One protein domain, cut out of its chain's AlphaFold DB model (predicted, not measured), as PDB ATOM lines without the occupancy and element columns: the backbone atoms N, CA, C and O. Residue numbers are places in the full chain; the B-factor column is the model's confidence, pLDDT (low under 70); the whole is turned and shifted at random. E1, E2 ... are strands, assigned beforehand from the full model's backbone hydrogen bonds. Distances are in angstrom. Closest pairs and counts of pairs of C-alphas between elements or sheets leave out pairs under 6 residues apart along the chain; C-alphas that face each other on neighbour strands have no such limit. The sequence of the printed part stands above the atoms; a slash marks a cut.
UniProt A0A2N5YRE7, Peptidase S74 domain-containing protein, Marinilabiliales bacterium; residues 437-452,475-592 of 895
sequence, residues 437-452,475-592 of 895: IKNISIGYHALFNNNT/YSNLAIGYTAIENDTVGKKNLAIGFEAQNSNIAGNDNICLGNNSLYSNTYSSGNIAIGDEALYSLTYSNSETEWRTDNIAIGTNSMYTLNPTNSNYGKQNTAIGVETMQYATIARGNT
ATOM      1  N   ILE A 437     222.491 189.853 102.897       52.03
ATOM      2  CA  ILE A 437     223.157 190.285 104.138       52.03
ATOM      3  C   ILE A 437     224.059 191.480 103.829       52.03
ATOM      4  O   ILE A 437     225.014 191.366 103.058       52.03
ATOM      5  N   LYS A 438     223.769 192.623 104.452       62.97
ATOM      6  CA  LYS A 438     224.638 193.805 104.450       62.97
ATOM      7  C   LYS A 438     224.633 194.465 105.818       62.97
ATOM      8  O   LYS A 438     223.875 195.401 106.053       62.97
ATOM      9  N   ASN A 439     225.495 193.967 106.697       71.81
ATOM     10  CA  ASN A 439     226.012 194.793 107.779       71.81
ATOM     11  C   ASN A 439     227.034 195.786 107.193       71.81
ATOM     12  O   ASN A 439     227.637 195.515 106.152       71.81
ATOM     13  N   ILE A 440     227.217 196.937 107.834       77.69
ATOM     14  CA  ILE A 440     228.165 197.977 107.425       77.69
ATOM     15  C   ILE A 440     228.963 198.396 108.661       77.69
ATOM     16  O   ILE A 440     228.400 198.985 109.579       77.69
ATOM     17  N   SER A 441     230.267 198.123 108.677       79.00
ATOM     18  CA  SER A 441     231.201 198.597 109.705       79.00
ATOM     19  C   SER A 441     232.129 199.685 109.159       79.00
ATOM     20  O   SER A 441     232.651 199.578 108.049       79.00
ATOM     21  N   ILE A 442     232.341 200.744 109.948       77.12
ATOM     22  CA  ILE A 442     233.329 201.800 109.689       77.12
ATOM     23  C   ILE A 442     234.021 202.168 111.009       77.12
ATOM     24  O   ILE A 442     233.573 203.048 111.742       77.12
ATOM     25  N   GLY A 443     235.137 201.506 111.311       74.19
ATOM     26  CA  GLY A 443     235.975 201.831 112.465       74.19
ATOM     27  C   GLY A 443     236.775 200.640 112.987       74.19
ATOM     28  O   GLY A 443     236.672 199.528 112.473       74.19
ATOM     29  N   TYR A 444     237.609 200.883 113.997       66.69
ATOM     30  CA  TYR A 444     238.386 199.827 114.647       66.69
ATOM     31  C   TYR A 444     237.458 198.958 115.504       66.69
ATOM     32  O   TYR A 444     236.717 199.489 116.322       66.69
ATOM     33  N   HIS A 445     237.495 197.637 115.319       69.69
ATOM     34  CA  HIS A 445     236.642 196.661 116.015       69.69
ATOM     35  C   HIS A 445     235.107 196.826 115.853       69.69
ATOM     36  O   HIS A 445     234.335 196.139 116.522       69.69
ATOM     37  N   ALA A 446     234.627 197.673 114.936       74.56
ATOM     38  CA  ALA A 446     233.195 197.755 114.638       74.56
ATOM     39  C   ALA A 446     232.684 196.421 114.045       74.56
ATOM     40  O   ALA A 446     233.219 195.968 113.030       74.56
ATOM     41  N   LEU A 447     231.657 195.813 114.657       71.00
ATOM     42  CA  LEU A 447     231.138 194.465 114.332       71.00
ATOM     43  C   LEU A 447     232.160 193.308 114.455       71.00
ATOM     44  O   LEU A 447     232.020 192.289 113.785       71.00
ATOM     45  N   PHE A 448     233.196 193.437 115.291       65.69
ATOM     46  CA  PHE A 448     234.319 192.484 115.318       65.69
ATOM     47  C   PHE A 448     234.005 191.102 115.914       65.69
ATOM     48  O   PHE A 448     234.429 190.094 115.350       65.69
ATOM     49  N   ASN A 449     233.233 191.037 117.002       66.44
ATOM     50  CA  ASN A 449     232.758 189.786 117.602       66.44
ATOM     51  C   ASN A 449     231.295 189.468 117.222       66.44
ATOM     52  O   ASN A 449     230.678 188.631 117.878       66.44
ATOM     53  N   ASN A 450     230.753 190.087 116.160       63.56
ATOM     54  CA  ASN A 450     229.441 189.772 115.579       63.56
ATOM     55  C   ASN A 450     229.476 188.357 114.960       63.56
ATOM     56  O   ASN A 450     229.770 188.178 113.779       63.56
ATOM     57  N   ASN A 451     229.291 187.335 115.801       53.06
ATOM     58  CA  ASN A 451     229.705 185.957 115.519       53.06
ATOM     59  C   ASN A 451     228.585 184.934 115.741       53.06
ATOM     60  O   ASN A 451     228.742 183.964 116.487       53.06
ATOM     61  N   THR A 452     227.483 185.060 114.997       46.69
ATOM     62  CA  THR A 452     226.617 183.904 114.726       46.69
ATOM     63  C   THR A 452     226.788 183.355 113.313       46.69
ATOM     64  O   THR A 452     226.095 183.697 112.360       46.69
ATOM     65  N   TYR A 475     221.813 190.536 110.723       68.75
ATOM     66  CA  TYR A 475     221.819 191.252 109.443       68.75
ATOM     67  C   TYR A 475     221.292 192.695 109.534       68.75
ATOM     68  O   TYR A 475     220.481 193.048 110.388       68.75
ATOM     69  N   SER A 476     221.711 193.513 108.561       79.56
ATOM     70  CA  SER A 476     221.346 194.926 108.373       79.56
ATOM     71  C   SER A 476     221.847 195.905 109.447       79.56
ATOM     72  O   SER A 476     221.357 197.030 109.502       79.56
ATOM     73  N   ASN A 477     222.837 195.523 110.258       83.31
ATOM     74  CA  ASN A 477     223.428 196.390 111.285       83.31
ATOM     75  C   ASN A 477     224.391 197.433 110.670       83.31
ATOM     76  O   ASN A 477     225.199 197.094 109.803       83.31
ATOM     77  N   LEU A 478     224.353 198.688 111.129       86.19
ATOM     78  CA  LEU A 478     225.260 199.775 110.731       86.19
ATOM     79  C   LEU A 478     226.038 200.281 111.955       86.19
ATOM     80  O   LEU A 478     225.467 200.937 112.821       86.19
ATOM     81  N   ALA A 479     227.342 200.009 111.995       87.31
ATOM     82  CA  ALA A 479     228.255 200.372 113.076       87.31
ATOM     83  C   ALA A 479     229.323 201.371 112.597       87.31
ATOM     84  O   ALA A 479     230.090 201.075 111.677       87.31
ATOM     85  N   ILE A 480     229.420 202.543 113.229       85.69
ATOM     86  CA  ILE A 480     230.432 203.565 112.917       85.69
ATOM     87  C   ILE A 480     231.132 204.016 114.202       85.69
ATOM     88  O   ILE A 480     230.556 204.747 115.004       85.69
ATOM     89  N   GLY A 481     232.398 203.638 114.373       85.50
ATOM     90  CA  GLY A 481     233.214 204.047 115.516       85.50
ATOM     91  C   GLY A 481     234.174 202.971 116.018       85.50
ATOM     92  O   GLY A 481     234.357 201.929 115.390       85.50
ATOM     93  N   TYR A 482     234.826 203.253 117.143       83.06
ATOM     94  CA  TYR A 482     235.654 202.281 117.859       83.06
ATOM     95  C   TYR A 482     234.735 201.317 118.625       83.06
ATOM     96  O   TYR A 482     233.838 201.799 119.316       83.06
ATOM     97  N   THR A 483     234.920 200.002 118.443       85.62
ATOM     98  CA  THR A 483     234.198 198.894 119.125       85.62
ATOM     99  C   THR A 483     232.661 199.032 119.156       85.62
ATOM    100  O   THR A 483     231.982 198.512 120.046       85.62
ATOM    101  N   ALA A 484     232.089 199.715 118.157       86.00
ATOM    102  CA  ALA A 484     230.646 199.863 117.989       86.00
ATOM    103  C   ALA A 484     230.015 198.552 117.483       86.00
ATOM    104  O   ALA A 484     230.484 197.981 116.493       86.00
ATOM    105  N   ILE A 485     228.954 198.081 118.145       84.31
ATOM    106  CA  ILE A 485     228.345 196.756 117.904       84.31
ATOM    107  C   ILE A 485     229.402 195.630 117.924       84.31
ATOM    108  O   ILE A 485     229.394 194.743 117.076       84.31
ATOM    109  N   GLU A 486     230.383 195.687 118.833       80.75
ATOM    110  CA  GLU A 486     231.466 194.694 118.866       80.75
ATOM    111  C   GLU A 486     230.934 193.287 119.169       80.75
ATOM    112  O   GLU A 486     231.215 192.367 118.408       80.75
ATOM    113  N   ASN A 487     230.147 193.131 120.233       80.25
ATOM    114  CA  ASN A 487     229.669 191.861 120.779       80.25
ATOM    115  C   ASN A 487     228.148 191.714 120.575       80.25
ATOM    116  O   ASN A 487     227.385 191.682 121.542       80.25
ATOM    117  N   ASP A 488     227.706 191.668 119.313       77.12
ATOM    118  CA  ASP A 488     226.314 191.355 118.936       77.12
ATOM    119  C   ASP A 488     226.160 189.865 118.569       77.12
ATOM    120  O   ASP A 488     227.101 189.262 118.044       77.12
ATOM    121  N   THR A 489     225.026 189.243 118.918       75.44
ATOM    122  CA  THR A 489     224.850 187.776 118.832       75.44
ATOM    123  C   THR A 489     223.694 187.329 117.937       75.44
ATOM    124  O   THR A 489     223.921 186.492 117.069       75.44
ATOM    125  N   VAL A 490     222.456 187.785 118.164       76.50
ATOM    126  CA  VAL A 490     221.284 187.482 117.305       76.50
ATOM    127  C   VAL A 490     220.522 188.750 116.863       76.50
ATOM    128  O   VAL A 490     219.323 188.684 116.560       76.50
ATOM    129  N   GLY A 491     221.199 189.906 116.899       77.50
ATOM    130  CA  GLY A 491     220.658 191.255 116.715       77.50
ATOM    131  C   GLY A 491     220.684 191.781 115.274       77.50
ATOM    132  O   GLY A 491     221.585 191.512 114.476       77.50
ATOM    133  N   LYS A 492     219.649 192.547 114.912       81.19
ATOM    134  CA  LYS A 492     219.344 192.930 113.523       81.19
ATOM    135  C   LYS A 492     218.905 194.380 113.382       81.19
ATOM    136  O   LYS A 492     218.166 194.911 114.211       81.19
ATOM    137  N   LYS A 493     219.257 194.967 112.234       85.12
ATOM    138  CA  LYS A 493     218.949 196.349 111.823       85.12
ATOM    139  C   LYS A 493     219.366 197.424 112.845       85.12
ATOM    140  O   LYS A 493     218.817 198.523 112.837       85.12
ATOM    141  N   ASN A 494     220.305 197.108 113.731       89.38
ATOM    142  CA  ASN A 494     220.804 198.030 114.742       89.38
ATOM    143  C   ASN A 494     221.662 199.120 114.084       89.38
ATOM    144  O   ASN A 494     222.516 198.826 113.246       89.38
ATOM    145  N   LEU A 495     221.462 200.374 114.475       93.06
ATOM    146  CA  LEU A 495     222.282 201.515 114.080       93.06
ATOM    147  C   LEU A 495     223.082 201.975 115.298       93.06
ATOM    148  O   LEU A 495     222.476 202.405 116.268       93.06
ATOM    149  N   ALA A 496     224.413 201.954 115.242       93.31
ATOM    150  CA  ALA A 496     225.263 202.490 116.300       93.31
ATOM    151  C   ALA A 496     226.371 203.392 115.743       93.31
ATOM    152  O   ALA A 496     227.141 202.995 114.867       93.31
ATOM    153  N   ILE A 497     226.465 204.615 116.264       94.06
ATOM    154  CA  ILE A 497     227.468 205.608 115.871       94.06
ATOM    155  C   ILE A 497     228.111 206.201 117.132       94.06
ATOM    156  O   ILE A 497     227.486 206.978 117.851       94.06
ATOM    157  N   GLY A 498     229.373 205.869 117.393       93.06
ATOM    158  CA  GLY A 498     230.110 206.348 118.563       93.06
ATOM    159  C   GLY A 498     231.251 205.425 118.983       93.06
ATOM    160  O   GLY A 498     231.432 204.343 118.432       93.06
ATOM    161  N   PHE A 499     232.032 205.864 119.968       92.12
ATOM    162  CA  PHE A 499     232.943 204.991 120.710       92.12
ATOM    163  C   PHE A 499     232.107 204.077 121.619       92.12
ATOM    164  O   PHE A 499     231.231 204.579 122.322       92.12
ATOM    165  N   GLU A 500     232.322 202.761 121.549       92.94
ATOM    166  CA  GLU A 500     231.632 201.733 122.354       92.94
ATOM    167  C   GLU A 500     230.083 201.790 122.294       92.94
ATOM    168  O   GLU A 500     229.377 201.241 123.141       92.94
ATOM    169  N   ALA A 501     229.533 202.409 121.240       94.12
ATOM    170  CA  ALA A 501     228.094 202.490 120.998       94.12
ATOM    171  C   ALA A 501     227.518 201.090 120.716       94.12
ATOM    172  O   ALA A 501     227.948 200.408 119.781       94.12
ATOM    173  N   GLN A 502     226.550 200.669 121.531       91.94
ATOM    174  CA  GLN A 502     225.968 199.326 121.535       91.94
ATOM    175  C   GLN A 502     227.036 198.214 121.573       91.94
ATOM    176  O   GLN A 502     226.924 197.222 120.857       91.94
ATOM    177  N   ASN A 503     228.109 198.388 122.363       89.06
ATOM    178  CA  ASN A 503     229.243 197.453 122.398       89.06
ATOM    179  C   ASN A 503     228.828 195.993 122.658       89.06
ATOM    180  O   ASN A 503     229.433 195.093 122.082       89.06
ATOM    181  N   SER A 504     227.812 195.754 123.490       86.44
ATOM    182  CA  SER A 504     227.259 194.423 123.760       86.44
ATOM    183  C   SER A 504     225.754 194.370 123.485       86.44
ATOM    184  O   SER A 504     225.000 195.219 123.961       86.44
ATOM    185  N   ASN A 505     225.315 193.356 122.733       85.81
ATOM    186  CA  ASN A 505     223.917 193.095 122.392       85.81
ATOM    187  C   ASN A 505     223.694 191.579 122.257       85.81
ATOM    188  O   ASN A 505     224.373 190.921 121.479       85.81
ATOM    189  N   ILE A 506     222.752 190.976 122.986       82.81
ATOM    190  CA  ILE A 506     222.509 189.529 122.818       82.81
ATOM    191  C   ILE A 506     221.508 189.289 121.685       82.81
ATOM    192  O   ILE A 506     221.775 188.492 120.797       82.81
ATOM    193  N   ALA A 507     220.364 189.970 121.691       81.38
ATOM    194  CA  ALA A 507     219.262 189.726 120.756       81.38
ATOM    195  C   ALA A 507     218.443 190.976 120.404       81.38
ATOM    196  O   ALA A 507     217.355 190.859 119.839       81.38
ATOM    197  N   GLY A 508     218.910 192.164 120.794       85.69
ATOM    198  CA  GLY A 508     218.195 193.411 120.551       85.69
ATOM    199  C   GLY A 508     218.122 193.754 119.062       85.69
ATOM    200  O   GLY A 508     219.146 193.727 118.380       85.69
ATOM    201  N   ASN A 509     216.927 194.104 118.585       87.88
ATOM    202  CA  ASN A 509     216.617 194.438 117.194       87.88
ATOM    203  C   ASN A 509     216.124 195.886 117.040       87.88
ATOM    204  O   ASN A 509     215.559 196.464 117.968       87.88
ATOM    205  N   ASP A 510     216.295 196.454 115.841       92.06
ATOM    206  CA  ASP A 510     215.752 197.765 115.444       92.06
ATOM    207  C   ASP A 510     216.137 198.927 116.409       92.06
ATOM    208  O   ASP A 510     215.364 199.867 116.598       92.06
ATOM    209  N   ASN A 511     217.321 198.879 117.045       94.06
ATOM    210  CA  ASN A 511     217.805 199.933 117.957       94.06
ATOM    211  C   ASN A 511     218.590 201.046 117.227       94.06
ATOM    212  O   ASN A 511     219.227 200.798 116.202       94.06
ATOM    213  N   ILE A 512     218.587 202.265 117.780       96.50
ATOM    214  CA  ILE A 512     219.313 203.440 117.267       96.50
ATOM    215  C   ILE A 512     220.166 204.059 118.380       96.50
ATOM    216  O   ILE A 512     219.632 204.606 119.338       96.50
ATOM    217  N   CYS A 513     221.484 204.051 118.210       95.56
ATOM    218  CA  CYS A 513     222.480 204.481 119.188       95.56
ATOM    219  C   CYS A 513     223.399 205.546 118.563       95.56
ATOM    220  O   CYS A 513     223.993 205.322 117.506       95.56
ATOM    221  N   LEU A 514     223.516 206.721 119.183       97.12
ATOM    222  CA  LEU A 514     224.356 207.825 118.705       97.12
ATOM    223  C   LEU A 514     225.019 208.542 119.885       97.12
ATOM    224  O   LEU A 514     224.420 209.410 120.519       97.12
ATOM    225  N   GLY A 515     226.275 208.204 120.160       96.25
ATOM    226  CA  GLY A 515     227.050 208.770 121.261       96.25
ATOM    227  C   GLY A 515     228.061 207.790 121.849       96.25
ATOM    228  O   GLY A 515     227.957 206.577 121.659       96.25
ATOM    229  N   ASN A 516     229.040 208.337 122.568       95.94
ATOM    230  CA  ASN A 516     229.980 207.568 123.381       95.94
ATOM    231  C   ASN A 516     229.208 206.707 124.395       95.94
ATOM    232  O   ASN A 516     228.314 207.223 125.063       95.94
ATOM    233  N   ASN A 517     229.508 205.408 124.475       96.25
ATOM    234  CA  ASN A 517     228.865 204.457 125.388       96.25
ATOM    235  C   ASN A 517     227.314 204.406 125.297       96.25
ATOM    236  O   ASN A 517     226.643 203.953 126.229       96.25
ATOM    237  N   SER A 518     226.712 204.875 124.194       97.00
ATOM    238  CA  SER A 518     225.251 204.851 124.010       97.00
ATOM    239  C   SER A 518     224.745 203.413 123.856       97.00
ATOM    240  O   SER A 518     225.267 202.661 123.035       97.00
ATOM    241  N   LEU A 519     223.758 203.014 124.669       95.50
ATOM    242  CA  LEU A 519     223.253 201.633 124.784       95.50
ATOM    243  C   LEU A 519     224.361 200.570 124.986       95.50
ATOM    244  O   LEU A 519     224.241 199.450 124.497       95.50
ATOM    245  N   TYR A 520     225.454 200.922 125.677       95.50
ATOM    246  CA  TYR A 520     226.676 200.112 125.819       95.50
ATOM    247  C   TYR A 520     226.431 198.618 126.098       95.50
ATOM    248  O   TYR A 520     227.049 197.758 125.470       95.50
ATOM    249  N   SER A 521     225.525 198.304 127.027       92.38
ATOM    250  CA  SER A 521     225.128 196.937 127.376       92.38
ATOM    251  C   SER A 521     223.631 196.712 127.201       92.38
ATOM    252  O   SER A 521     222.837 196.933 128.119       92.38
ATOM    253  N   ASN A 522     223.264 196.190 126.032       91.19
ATOM    254  CA  ASN A 522     221.953 195.619 125.759       91.19
ATOM    255  C   ASN A 522     221.995 194.087 125.893       91.19
ATOM    256  O   ASN A 522     222.999 193.425 125.642       91.19
ATOM    257  N   THR A 523     220.863 193.507 126.269       87.56
ATOM    258  CA  THR A 523     220.637 192.061 126.271       87.56
ATOM    259  C   THR A 523     219.620 191.692 125.194       87.56
ATOM    260  O   THR A 523     220.025 191.413 124.071       87.56
ATOM    261  N   TYR A 524     218.320 191.734 125.487       88.00
ATOM    262  CA  TYR A 524     217.249 191.314 124.564       88.00
ATOM    263  C   TYR A 524     216.388 192.479 124.044       88.00
ATOM    264  O   TYR A 524     215.375 192.256 123.383       88.00
ATOM    265  N   SER A 525     216.767 193.719 124.365       91.88
ATOM    266  CA  SER A 525     215.915 194.901 124.244       91.88
ATOM    267  C   SER A 525     215.845 195.450 122.819       91.88
ATOM    268  O   SER A 525     216.876 195.608 122.163       91.88
ATOM    269  N   SER A 526     214.641 195.767 122.343       92.38
ATOM    270  CA  SER A 526     214.394 196.085 120.928       92.38
ATOM    271  C   SER A 526     213.509 197.315 120.719       92.38
ATOM    272  O   SER A 526     212.542 197.535 121.454       92.38
ATOM    273  N   GLY A 527     213.831 198.096 119.684       94.19
ATOM    274  CA  GLY A 527     213.164 199.358 119.344       94.19
ATOM    275  C   GLY A 527     213.604 200.569 120.179       94.19
ATOM    276  O   GLY A 527     212.848 201.531 120.283       94.19
ATOM    277  N   ASN A 528     214.781 200.532 120.816       96.75
ATOM    278  CA  ASN A 528     215.262 201.634 121.656       96.75
ATOM    279  C   ASN A 528     215.964 202.728 120.834       96.75
ATOM    280  O   ASN A 528     216.667 202.438 119.866       96.75
ATOM    281  N   ILE A 529     215.854 203.979 121.281       98.19
ATOM    282  CA  ILE A 529     216.632 205.122 120.789       98.19
ATOM    283  C   ILE A 529     217.505 205.643 121.939       98.19
ATOM    284  O   ILE A 529     216.977 205.993 122.987       98.19
ATOM    285  N   ALA A 530     218.821 205.719 121.744       97.88
ATOM    286  CA  ALA A 530     219.814 206.144 122.729       97.88
ATOM    287  C   ALA A 530     220.776 207.174 122.108       97.88
ATOM    288  O   ALA A 530     221.712 206.817 121.394       97.88
ATOM    289  N   ILE A 531     220.542 208.469 122.335       98.25
ATOM    290  CA  ILE A 531     221.293 209.560 121.687       98.25
ATOM    291  C   ILE A 531     221.958 210.443 122.743       98.25
ATOM    292  O   ILE A 531     221.341 211.352 123.295       98.25
ATOM    293  N   GLY A 532     223.235 210.205 123.014       97.69
ATOM    294  CA  GLY A 532     224.011 210.951 123.998       97.69
ATOM    295  C   GLY A 532     225.170 210.146 124.571       97.69
ATOM    296  O   GLY A 532     225.289 208.946 124.348       97.69
ATOM    297  N   ASP A 533     226.019 210.838 125.321       97.75
ATOM    298  CA  ASP A 533     227.088 210.237 126.115       97.75
ATOM    299  C   ASP A 533     226.486 209.420 127.274       97.75
ATOM    300  O   ASP A 533     225.739 209.961 128.092       97.75
ATOM    301  N   GLU A 534     226.731 208.111 127.296       97.56
ATOM    302  CA  GLU A 534     226.169 207.159 128.272       97.56
ATOM    303  C   GLU A 534     224.622 207.158 128.341       97.56
ATOM    304  O   GLU A 534     224.013 206.802 129.353       97.56
ATOM    305  N   ALA A 535     223.958 207.537 127.241       98.06
ATOM    306  CA  ALA A 535     222.506 207.427 127.104       98.06
ATOM    307  C   ALA A 535     222.081 205.949 127.033       98.06
ATOM    308  O   ALA A 535     222.590 205.196 126.200       98.06
ATOM    309  N   LEU A 536     221.141 205.543 127.895       96.56
ATOM    310  CA  LEU A 536     220.653 204.165 128.053       96.56
ATOM    311  C   LEU A 536     221.772 203.121 128.257       96.56
ATOM    312  O   LEU A 536     221.662 201.996 127.777       96.56
ATOM    313  N   TYR A 537     222.866 203.506 128.931       96.75
ATOM    314  CA  TYR A 537     224.115 202.737 129.054       96.75
ATOM    315  C   TYR A 537     223.916 201.245 129.392       96.75
ATOM    316  O   TYR A 537     224.564 200.385 128.792       96.75
ATOM    317  N   SER A 538     223.002 200.919 130.309       93.94
ATOM    318  CA  SER A 538     222.703 199.544 130.725       93.94
ATOM    319  C   SER A 538     221.209 199.233 130.608       93.94
ATOM    320  O   SER A 538     220.400 199.814 131.330       93.94
ATOM    321  N   LEU A 539     220.859 198.287 129.723       92.31
ATOM    322  CA  LEU A 539     219.510 197.735 129.559       92.31
ATOM    323  C   LEU A 539     219.550 196.196 129.577       92.31
ATOM    324  O   LEU A 539     219.404 195.505 128.560       92.31
ATOM    325  N   THR A 540     219.806 195.646 130.768       86.12
ATOM    326  CA  THR A 540     220.065 194.215 130.974       86.12
ATOM    327  C   THR A 540     218.888 193.499 131.641       86.12
ATOM    328  O   THR A 540     218.715 193.576 132.857       86.12
ATOM    329  N   TYR A 541     218.113 192.746 130.855       88.25
ATOM    330  CA  TYR A 541     217.096 191.799 131.317       88.25
ATOM    331  C   TYR A 541     217.053 190.566 130.404       88.25
ATOM    332  O   TYR A 541     216.837 190.684 129.199       88.25
ATOM    333  N   SER A 542     217.226 189.369 130.977       83.62
ATOM    334  CA  SER A 542     217.199 188.111 130.221       83.62
ATOM    335  C   SER A 542     215.775 187.579 130.039       83.62
ATOM    336  O   SER A 542     215.208 186.953 130.936       83.62
ATOM    337  N   ASN A 543     215.207 187.795 128.853       78.06
ATOM    338  CA  ASN A 543     213.864 187.352 128.472       78.06
ATOM    339  C   ASN A 543     213.866 185.918 127.889       78.06
ATOM    340  O   ASN A 543     213.330 185.668 126.809       78.06
ATOM    341  N   SER A 544     214.519 184.975 128.579       80.81
ATOM    342  CA  SER A 544     214.595 183.547 128.200       80.81
ATOM    343  C   SER A 544     214.985 183.303 126.731       80.81
ATOM    344  O   SER A 544     214.293 182.588 126.011       80.81
ATOM    345  N   GLU A 545     216.071 183.937 126.279       74.44
ATOM    346  CA  GLU A 545     216.581 183.886 124.895       74.44
ATOM    347  C   GLU A 545     215.650 184.472 123.803       74.44
ATOM    348  O   GLU A 545     215.958 184.384 122.614       74.44
ATOM    349  N   THR A 546     214.535 185.117 124.173       77.88
ATOM    350  CA  THR A 546     213.580 185.716 123.221       77.88
ATOM    351  C   THR A 546     213.661 187.240 123.171       77.88
ATOM    352  O   THR A 546     213.845 187.897 124.196       77.88
ATOM    353  N   GLU A 547     213.497 187.810 121.972       81.31
ATOM    354  CA  GLU A 547     213.437 189.260 121.750       81.31
ATOM    355  C   GLU A 547     212.413 189.920 122.685       81.31
ATOM    356  O   GLU A 547     211.295 189.429 122.862       81.31
ATOM    357  N   TRP A 548     212.793 191.048 123.277       87.81
ATOM    358  CA  TRP A 548     211.944 191.825 124.159       87.81
ATOM    359  C   TRP A 548     211.815 193.261 123.645       87.81
ATOM    360  O   TRP A 548     212.741 194.065 123.733       87.81
ATOM    361  N   ARG A 549     210.648 193.591 123.089       91.00
ATOM    362  CA  ARG A 549     210.367 194.935 122.578       91.00
ATOM    363  C   ARG A 549     210.041 195.904 123.717       91.00
ATOM    364  O   ARG A 549     209.148 195.642 124.528       91.00
ATOM    365  N   THR A 550     210.753 197.027 123.743       93.75
ATOM    366  CA  THR A 550     210.706 198.020 124.823       93.75
ATOM    367  C   THR A 550     210.248 199.398 124.386       93.75
ATOM    368  O   THR A 550     209.587 200.064 125.178       93.75
ATOM    369  N   ASP A 551     210.593 199.835 123.174       95.75
ATOM    370  CA  ASP A 551     210.254 201.167 122.652       95.75
ATOM    371  C   ASP A 551     210.655 202.325 123.604       95.75
ATOM    372  O   ASP A 551     209.875 203.251 123.831       95.75
ATOM    373  N   ASN A 552     211.849 202.266 124.220       97.56
ATOM    374  CA  ASN A 552     212.367 203.371 125.042       97.56
ATOM    375  C   ASN A 552     213.081 204.436 124.189       97.56
ATOM    376  O   ASN A 552     213.761 204.111 123.216       97.56
ATOM    377  N   ILE A 553     213.017 205.699 124.609       98.44
ATOM    378  CA  ILE A 553     213.749 206.824 124.012       98.44
ATOM    379  C   ILE A 553     214.551 207.522 125.112       98.44
ATOM    380  O   ILE A 553     213.958 208.070 126.031       98.44
ATOM    381  N   ALA A 554     215.877 207.551 124.999       98.25
ATOM    382  CA  ALA A 554     216.800 208.248 125.890       98.25
ATOM    383  C   ALA A 554     217.663 209.221 125.075       98.25
ATOM    384  O   ALA A 554     218.380 208.813 124.158       98.25
ATOM    385  N   ILE A 555     217.592 210.520 125.371       98.44
ATOM    386  CA  ILE A 555     218.301 211.565 124.622       98.44
ATOM    387  C   ILE A 555     218.965 212.543 125.595       98.44
ATOM    388  O   ILE A 555     218.290 213.238 126.345       98.44
ATOM    389  N   GLY A 556     220.291 212.652 125.535       98.06
ATOM    390  CA  GLY A 556     221.118 213.497 126.399       98.06
ATOM    391  C   GLY A 556     222.071 212.694 127.285       98.06
ATOM    392  O   GLY A 556     221.866 211.508 127.533       98.06
ATOM    393  N   THR A 557     223.134 213.350 127.759       98.25
ATOM    394  CA  THR A 557     224.157 212.716 128.603       98.25
ATOM    395  C   THR A 557     223.548 212.109 129.864       98.25
ATOM    396  O   THR A 557     222.820 212.801 130.583       98.25
ATOM    397  N   ASN A 558     223.862 210.845 130.158       97.88
ATOM    398  CA  ASN A 558     223.326 210.110 131.310       97.88
ATOM    399  C   ASN A 558     221.778 210.020 131.364       97.88
ATOM    400  O   ASN A 558     221.199 209.828 132.436       97.88
ATOM    401  N   SER A 559     221.088 210.165 130.226       98.00
ATOM    402  CA  SER A 559     219.644 209.908 130.121       98.00
ATOM    403  C   SER A 559     219.375 208.401 130.217       98.00
ATOM    404  O   SER A 559     219.951 207.631 129.448       98.00
ATOM    405  N   MET A 560     218.534 207.976 131.167       96.62
ATOM    406  CA  MET A 560     218.208 206.569 131.463       96.62
ATOM    407  C   MET A 560     219.441 205.664 131.655       96.62
ATOM    408  O   MET A 560     219.444 204.521 131.207       96.62
ATOM    409  N   TYR A 561     220.507 206.189 132.274       96.25
ATOM    410  CA  TYR A 561     221.821 205.535 132.390       96.25
ATOM    411  C   TYR A 561     221.745 204.048 132.791       96.25
ATOM    412  O   TYR A 561     222.284 203.192 132.088       96.25
ATOM    413  N   THR A 562     221.016 203.718 133.860       90.38
ATOM    414  CA  THR A 562     220.574 202.339 134.113       90.38
ATOM    415  C   THR A 562     219.092 202.173 133.810       90.38
ATOM    416  O   THR A 562     218.288 203.054 134.102       90.38
ATOM    417  N   LEU A 563     218.729 200.995 133.301       93.38
ATOM    418  CA  LEU A 563     217.369 200.472 133.303       93.38
ATOM    419  C   LEU A 563     217.426 198.937 133.257       93.38
ATOM    420  O   LEU A 563     217.454 198.340 132.188       93.38
ATOM    421  N   ASN A 564     217.462 198.280 134.415       92.31
ATOM    422  CA  ASN A 564     217.702 196.836 134.525       92.31
ATOM    423  C   ASN A 564     216.479 196.095 135.109       92.31
ATOM    424  O   ASN A 564     216.440 195.824 136.315       92.31
ATOM    425  N   PRO A 565     215.459 195.790 134.280       91.94
ATOM    426  CA  PRO A 565     214.187 195.254 134.743       91.94
ATOM    427  C   PRO A 565     214.246 193.776 135.140       91.94
ATOM    428  O   PRO A 565     215.068 192.993 134.673       91.94
ATOM    429  N   THR A 566     213.313 193.375 136.006       91.25
ATOM    430  CA  THR A 566     213.221 192.005 136.540       91.25
ATOM    431  C   THR A 566     212.311 191.082 135.724       91.25
ATOM    432  O   THR A 566     212.383 189.863 135.873       91.25
ATOM    433  N   ASN A 567     211.440 191.639 134.876       90.19
ATOM    434  CA  ASN A 567     210.601 190.904 133.929       90.19
ATOM    435  C   ASN A 567     210.164 191.804 132.757       90.19
ATOM    436  O   ASN A 567     210.201 193.029 132.863       90.19
ATOM    437  N   SER A 568     209.666 191.195 131.677       89.75
ATOM    438  CA  SER A 568     209.289 191.854 130.415       89.75
ATOM    439  C   SER A 568     208.104 192.841 130.473       89.75
ATOM    440  O   SER A 568     207.726 193.413 129.440       89.75
ATOM    441  N   ASN A 569     207.510 193.093 131.646       89.62
ATOM    442  CA  ASN A 569     206.550 194.186 131.847       89.62
ATOM    443  C   ASN A 569     207.186 195.511 132.281       89.62
ATOM    444  O   ASN A 569     206.585 196.550 132.023       89.62
ATOM    445  N   TYR A 570     208.381 195.482 132.864       92.69
ATOM    446  CA  TYR A 570     209.071 196.645 133.427       92.69
ATOM    447  C   TYR A 570     210.141 197.207 132.489       92.69
ATOM    448  O   TYR A 570     210.576 196.510 131.584       92.69
ATOM    449  N   GLY A 571     210.600 198.445 132.694       92.50
ATOM    450  CA  GLY A 571     211.714 199.015 131.921       92.50
ATOM    451  C   GLY A 571     211.413 199.268 130.436       92.50
ATOM    452  O   GLY A 571     212.304 199.171 129.592       92.50
ATOM    453  N   LYS A 572     210.155 199.572 130.104       94.12
ATOM    454  CA  LYS A 572     209.691 199.800 128.728       94.12
ATOM    455  C   LYS A 572     208.800 201.031 128.595       94.12
ATOM    456  O   LYS A 572     208.190 201.476 129.569       94.12
ATOM    457  N   GLN A 573     208.657 201.511 127.362       96.31
ATOM    458  CA  GLN A 573     207.761 202.593 126.950       96.31
ATOM    459  C   GLN A 573     208.091 203.947 127.609       96.31
ATOM    460  O   GLN A 573     207.214 204.798 127.735       96.31
ATOM    461  N   ASN A 574     209.335 204.145 128.059       97.88
ATOM    462  CA  ASN A 574     209.786 205.403 128.652       97.88
ATOM    463  C   ASN A 574     210.356 206.344 127.578       97.88
ATOM    464  O   ASN A 574     211.077 205.910 126.682       97.88
ATOM    465  N   THR A 575     210.092 207.640 127.700       98.50
ATOM    466  CA  THR A 575     210.749 208.709 126.937       98.50
ATOM    467  C   THR A 575     211.450 209.646 127.911       98.50
ATOM    468  O   THR A 575     210.794 210.215 128.775       98.50
ATOM    469  N   ALA A 576     212.757 209.831 127.761       98.12
ATOM    470  CA  ALA A 576     213.607 210.680 128.581       98.12
ATOM    471  C   ALA A 576     214.455 211.588 127.675       98.12
ATOM    472  O   ALA A 576     215.227 211.113 126.843       98.12
ATOM    473  N   ILE A 577     214.284 212.909 127.789       98.50
ATOM    474  CA  ILE A 577     214.940 213.893 126.915       98.50
ATOM    475  C   ILE A 577     215.590 215.000 127.753       98.50
ATOM    476  O   ILE A 577     214.985 216.020 128.087       98.50
ATOM    477  N   GLY A 578     216.861 214.802 128.082       98.06
ATOM    478  CA  GLY A 578     217.731 215.779 128.720       98.06
ATOM    479  C   GLY A 578     218.796 215.140 129.611       98.06
ATOM    480  O   GLY A 578     218.776 213.943 129.892       98.06
ATOM    481  N   VAL A 579     219.753 215.957 130.051       98.25
ATOM    482  CA  VAL A 579     220.903 215.497 130.844       98.25
ATOM    483  C   VAL A 579     220.460 215.017 132.231       98.25
ATOM    484  O   VAL A 579     219.725 215.723 132.927       98.25
ATOM    485  N   GLU A 580     220.933 213.829 132.623       97.88
ATOM    486  CA  GLU A 580     220.600 213.130 133.881       97.88
ATOM    487  C   GLU A 580     219.081 212.900 134.091       97.88
ATOM    488  O   GLU A 580     218.596 212.876 135.224       97.88
ATOM    489  N   THR A 581     218.308 212.743 133.008       98.00
ATOM    490  CA  THR A 581     216.886 212.340 133.073       98.00
ATOM    491  C   THR A 581     216.749 210.852 133.384       98.00
ATOM    492  O   THR A 581     217.431 210.044 132.758       98.00
ATOM    493  N   MET A 582     215.882 210.475 134.334       96.94
ATOM    494  CA  MET A 582     215.667 209.070 134.746       96.94
ATOM    495  C   MET A 582     216.960 208.276 135.049       96.94
ATOM    496  O   MET A 582     217.018 207.070 134.817       96.94
ATOM    497  N   GLN A 583     218.032 208.936 135.508       96.88
ATOM    498  CA  GLN A 583     219.374 208.338 135.541       96.88
ATOM    499  C   GLN A 583     219.447 207.037 136.360       96.88
ATOM    500  O   GLN A 583     220.163 206.117 135.969       96.88
ATOM    501  N   TYR A 584     218.719 206.965 137.478       95.44
ATOM    502  CA  TYR A 584     218.754 205.836 138.415       95.44
ATOM    503  C   TYR A 584     217.589 204.847 138.252       95.44
ATOM    504  O   TYR A 584     217.314 204.061 139.164       95.44
ATOM    505  N   ALA A 585     216.931 204.851 137.088       94.94
ATOM    506  CA  ALA A 585     215.867 203.905 136.786       94.94
ATOM    507  C   ALA A 585     216.342 202.448 136.917       94.94
ATOM    508  O   ALA A 585     217.484 202.090 136.618       94.94
ATOM    509  N   THR A 586     215.444 201.582 137.390       93.31
ATOM    510  CA  THR A 586     215.699 200.137 137.462       93.31
ATOM    511  C   THR A 586     214.594 199.368 136.754       93.31
ATOM    512  O   THR A 586     214.874 198.662 135.790       93.31
ATOM    513  N   ILE A 587     213.339 199.556 137.164       94.00
ATOM    514  CA  ILE A 587     212.175 198.852 136.604       94.00
ATOM    515  C   ILE A 587     211.082 199.808 136.073       94.00
ATOM    516  O   ILE A 587     210.134 199.353 135.434       94.00
ATOM    517  N   ALA A 588     211.246 201.123 136.273       95.19
ATOM    518  CA  ALA A 588     210.328 202.193 135.860       95.19
ATOM    519  C   ALA A 588     209.811 202.078 134.406       95.19
ATOM    520  O   ALA A 588     210.535 201.670 133.487       95.19
ATOM    521  N   ARG A 589     208.546 202.454 134.181       95.31
ATOM    522  CA  ARG A 589     207.814 202.148 132.939       95.31
ATOM    523  C   ARG A 589     206.847 203.255 132.500       95.31
ATOM    524  O   ARG A 589     206.120 203.814 133.312       95.31
ATOM    525  N   GLY A 590     206.745 203.499 131.192       96.75
ATOM    526  CA  GLY A 590     205.697 204.354 130.617       96.75
ATOM    527  C   GLY A 590     205.847 205.852 130.905       96.75
ATOM    528  O   GLY A 590     204.897 206.604 130.701       96.75
ATOM    529  N   ASN A 591     207.002 206.284 131.418       98.19
ATOM    530  CA  ASN A 591     207.230 207.658 131.861       98.19
ATOM    531  C   ASN A 591     207.571 208.592 130.678       98.19
ATOM    532  O   ASN A 591     208.227 208.174 129.727       98.19
ATOM    533  N   THR A 592     207.154 209.862 130.728       98.44
ATOM    534  CA  THR A 592     207.424 210.887 129.695       98.44
ATOM    535  C   THR A 592     208.116 212.105 130.309       98.44
ATOM    536  O   THR A 592     207.486 213.005 130.866       98.44
TER     537      THR A 592
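This is residues 437 to 452 and 475 to 592 of the 895 residues of the protein "Peptidase S74 domain-containing protein" of Marinilabiliales bacterium (UniProt A0A2N5YRE7). This model has little regular structure: its chain winds in stacked turns, a solenoid whose seven short strands, E1 to E7 in chain order, line up as one parallel sheet along one wall, with long loops closing the turns. The printed part has 134 residues, no named helix, and is all strand, with 21 residues in named elements. It is compact, radius of gyration of the C-alphas 13.1 A, and flat, spanning 35 by 31 by 16 A.

Look along the sheet from edge strand E1, residues 440 to 442, through inner strands E2, 478 to 480, E3, 495 to 497, E4, 512 to 514, E5, 529 to 531, and E6, 553 to 555, to edge strand E7, 575 to 577. Between E4 and E5, parallel at 5 degrees, find N 530 and O 512 within hydrogen-bond range at 2.8 A.

Find C-alpha 440 at (228.165, 197.977, 107.425), where E1 begins, and C-alpha 577 at (214.940, 213.893, 126.915), where E7 ends. E1 to E4 each measure 6.8 A, E5 6.5 A, E6 6.6 A and E7 6.7 A.

Residues 453 to 474 are cut out, leaving C-alphas 452 and 475 10.2 A apart. The links printed whole are long. Ten residues, among them 448 to 452, have pLDDT under 70.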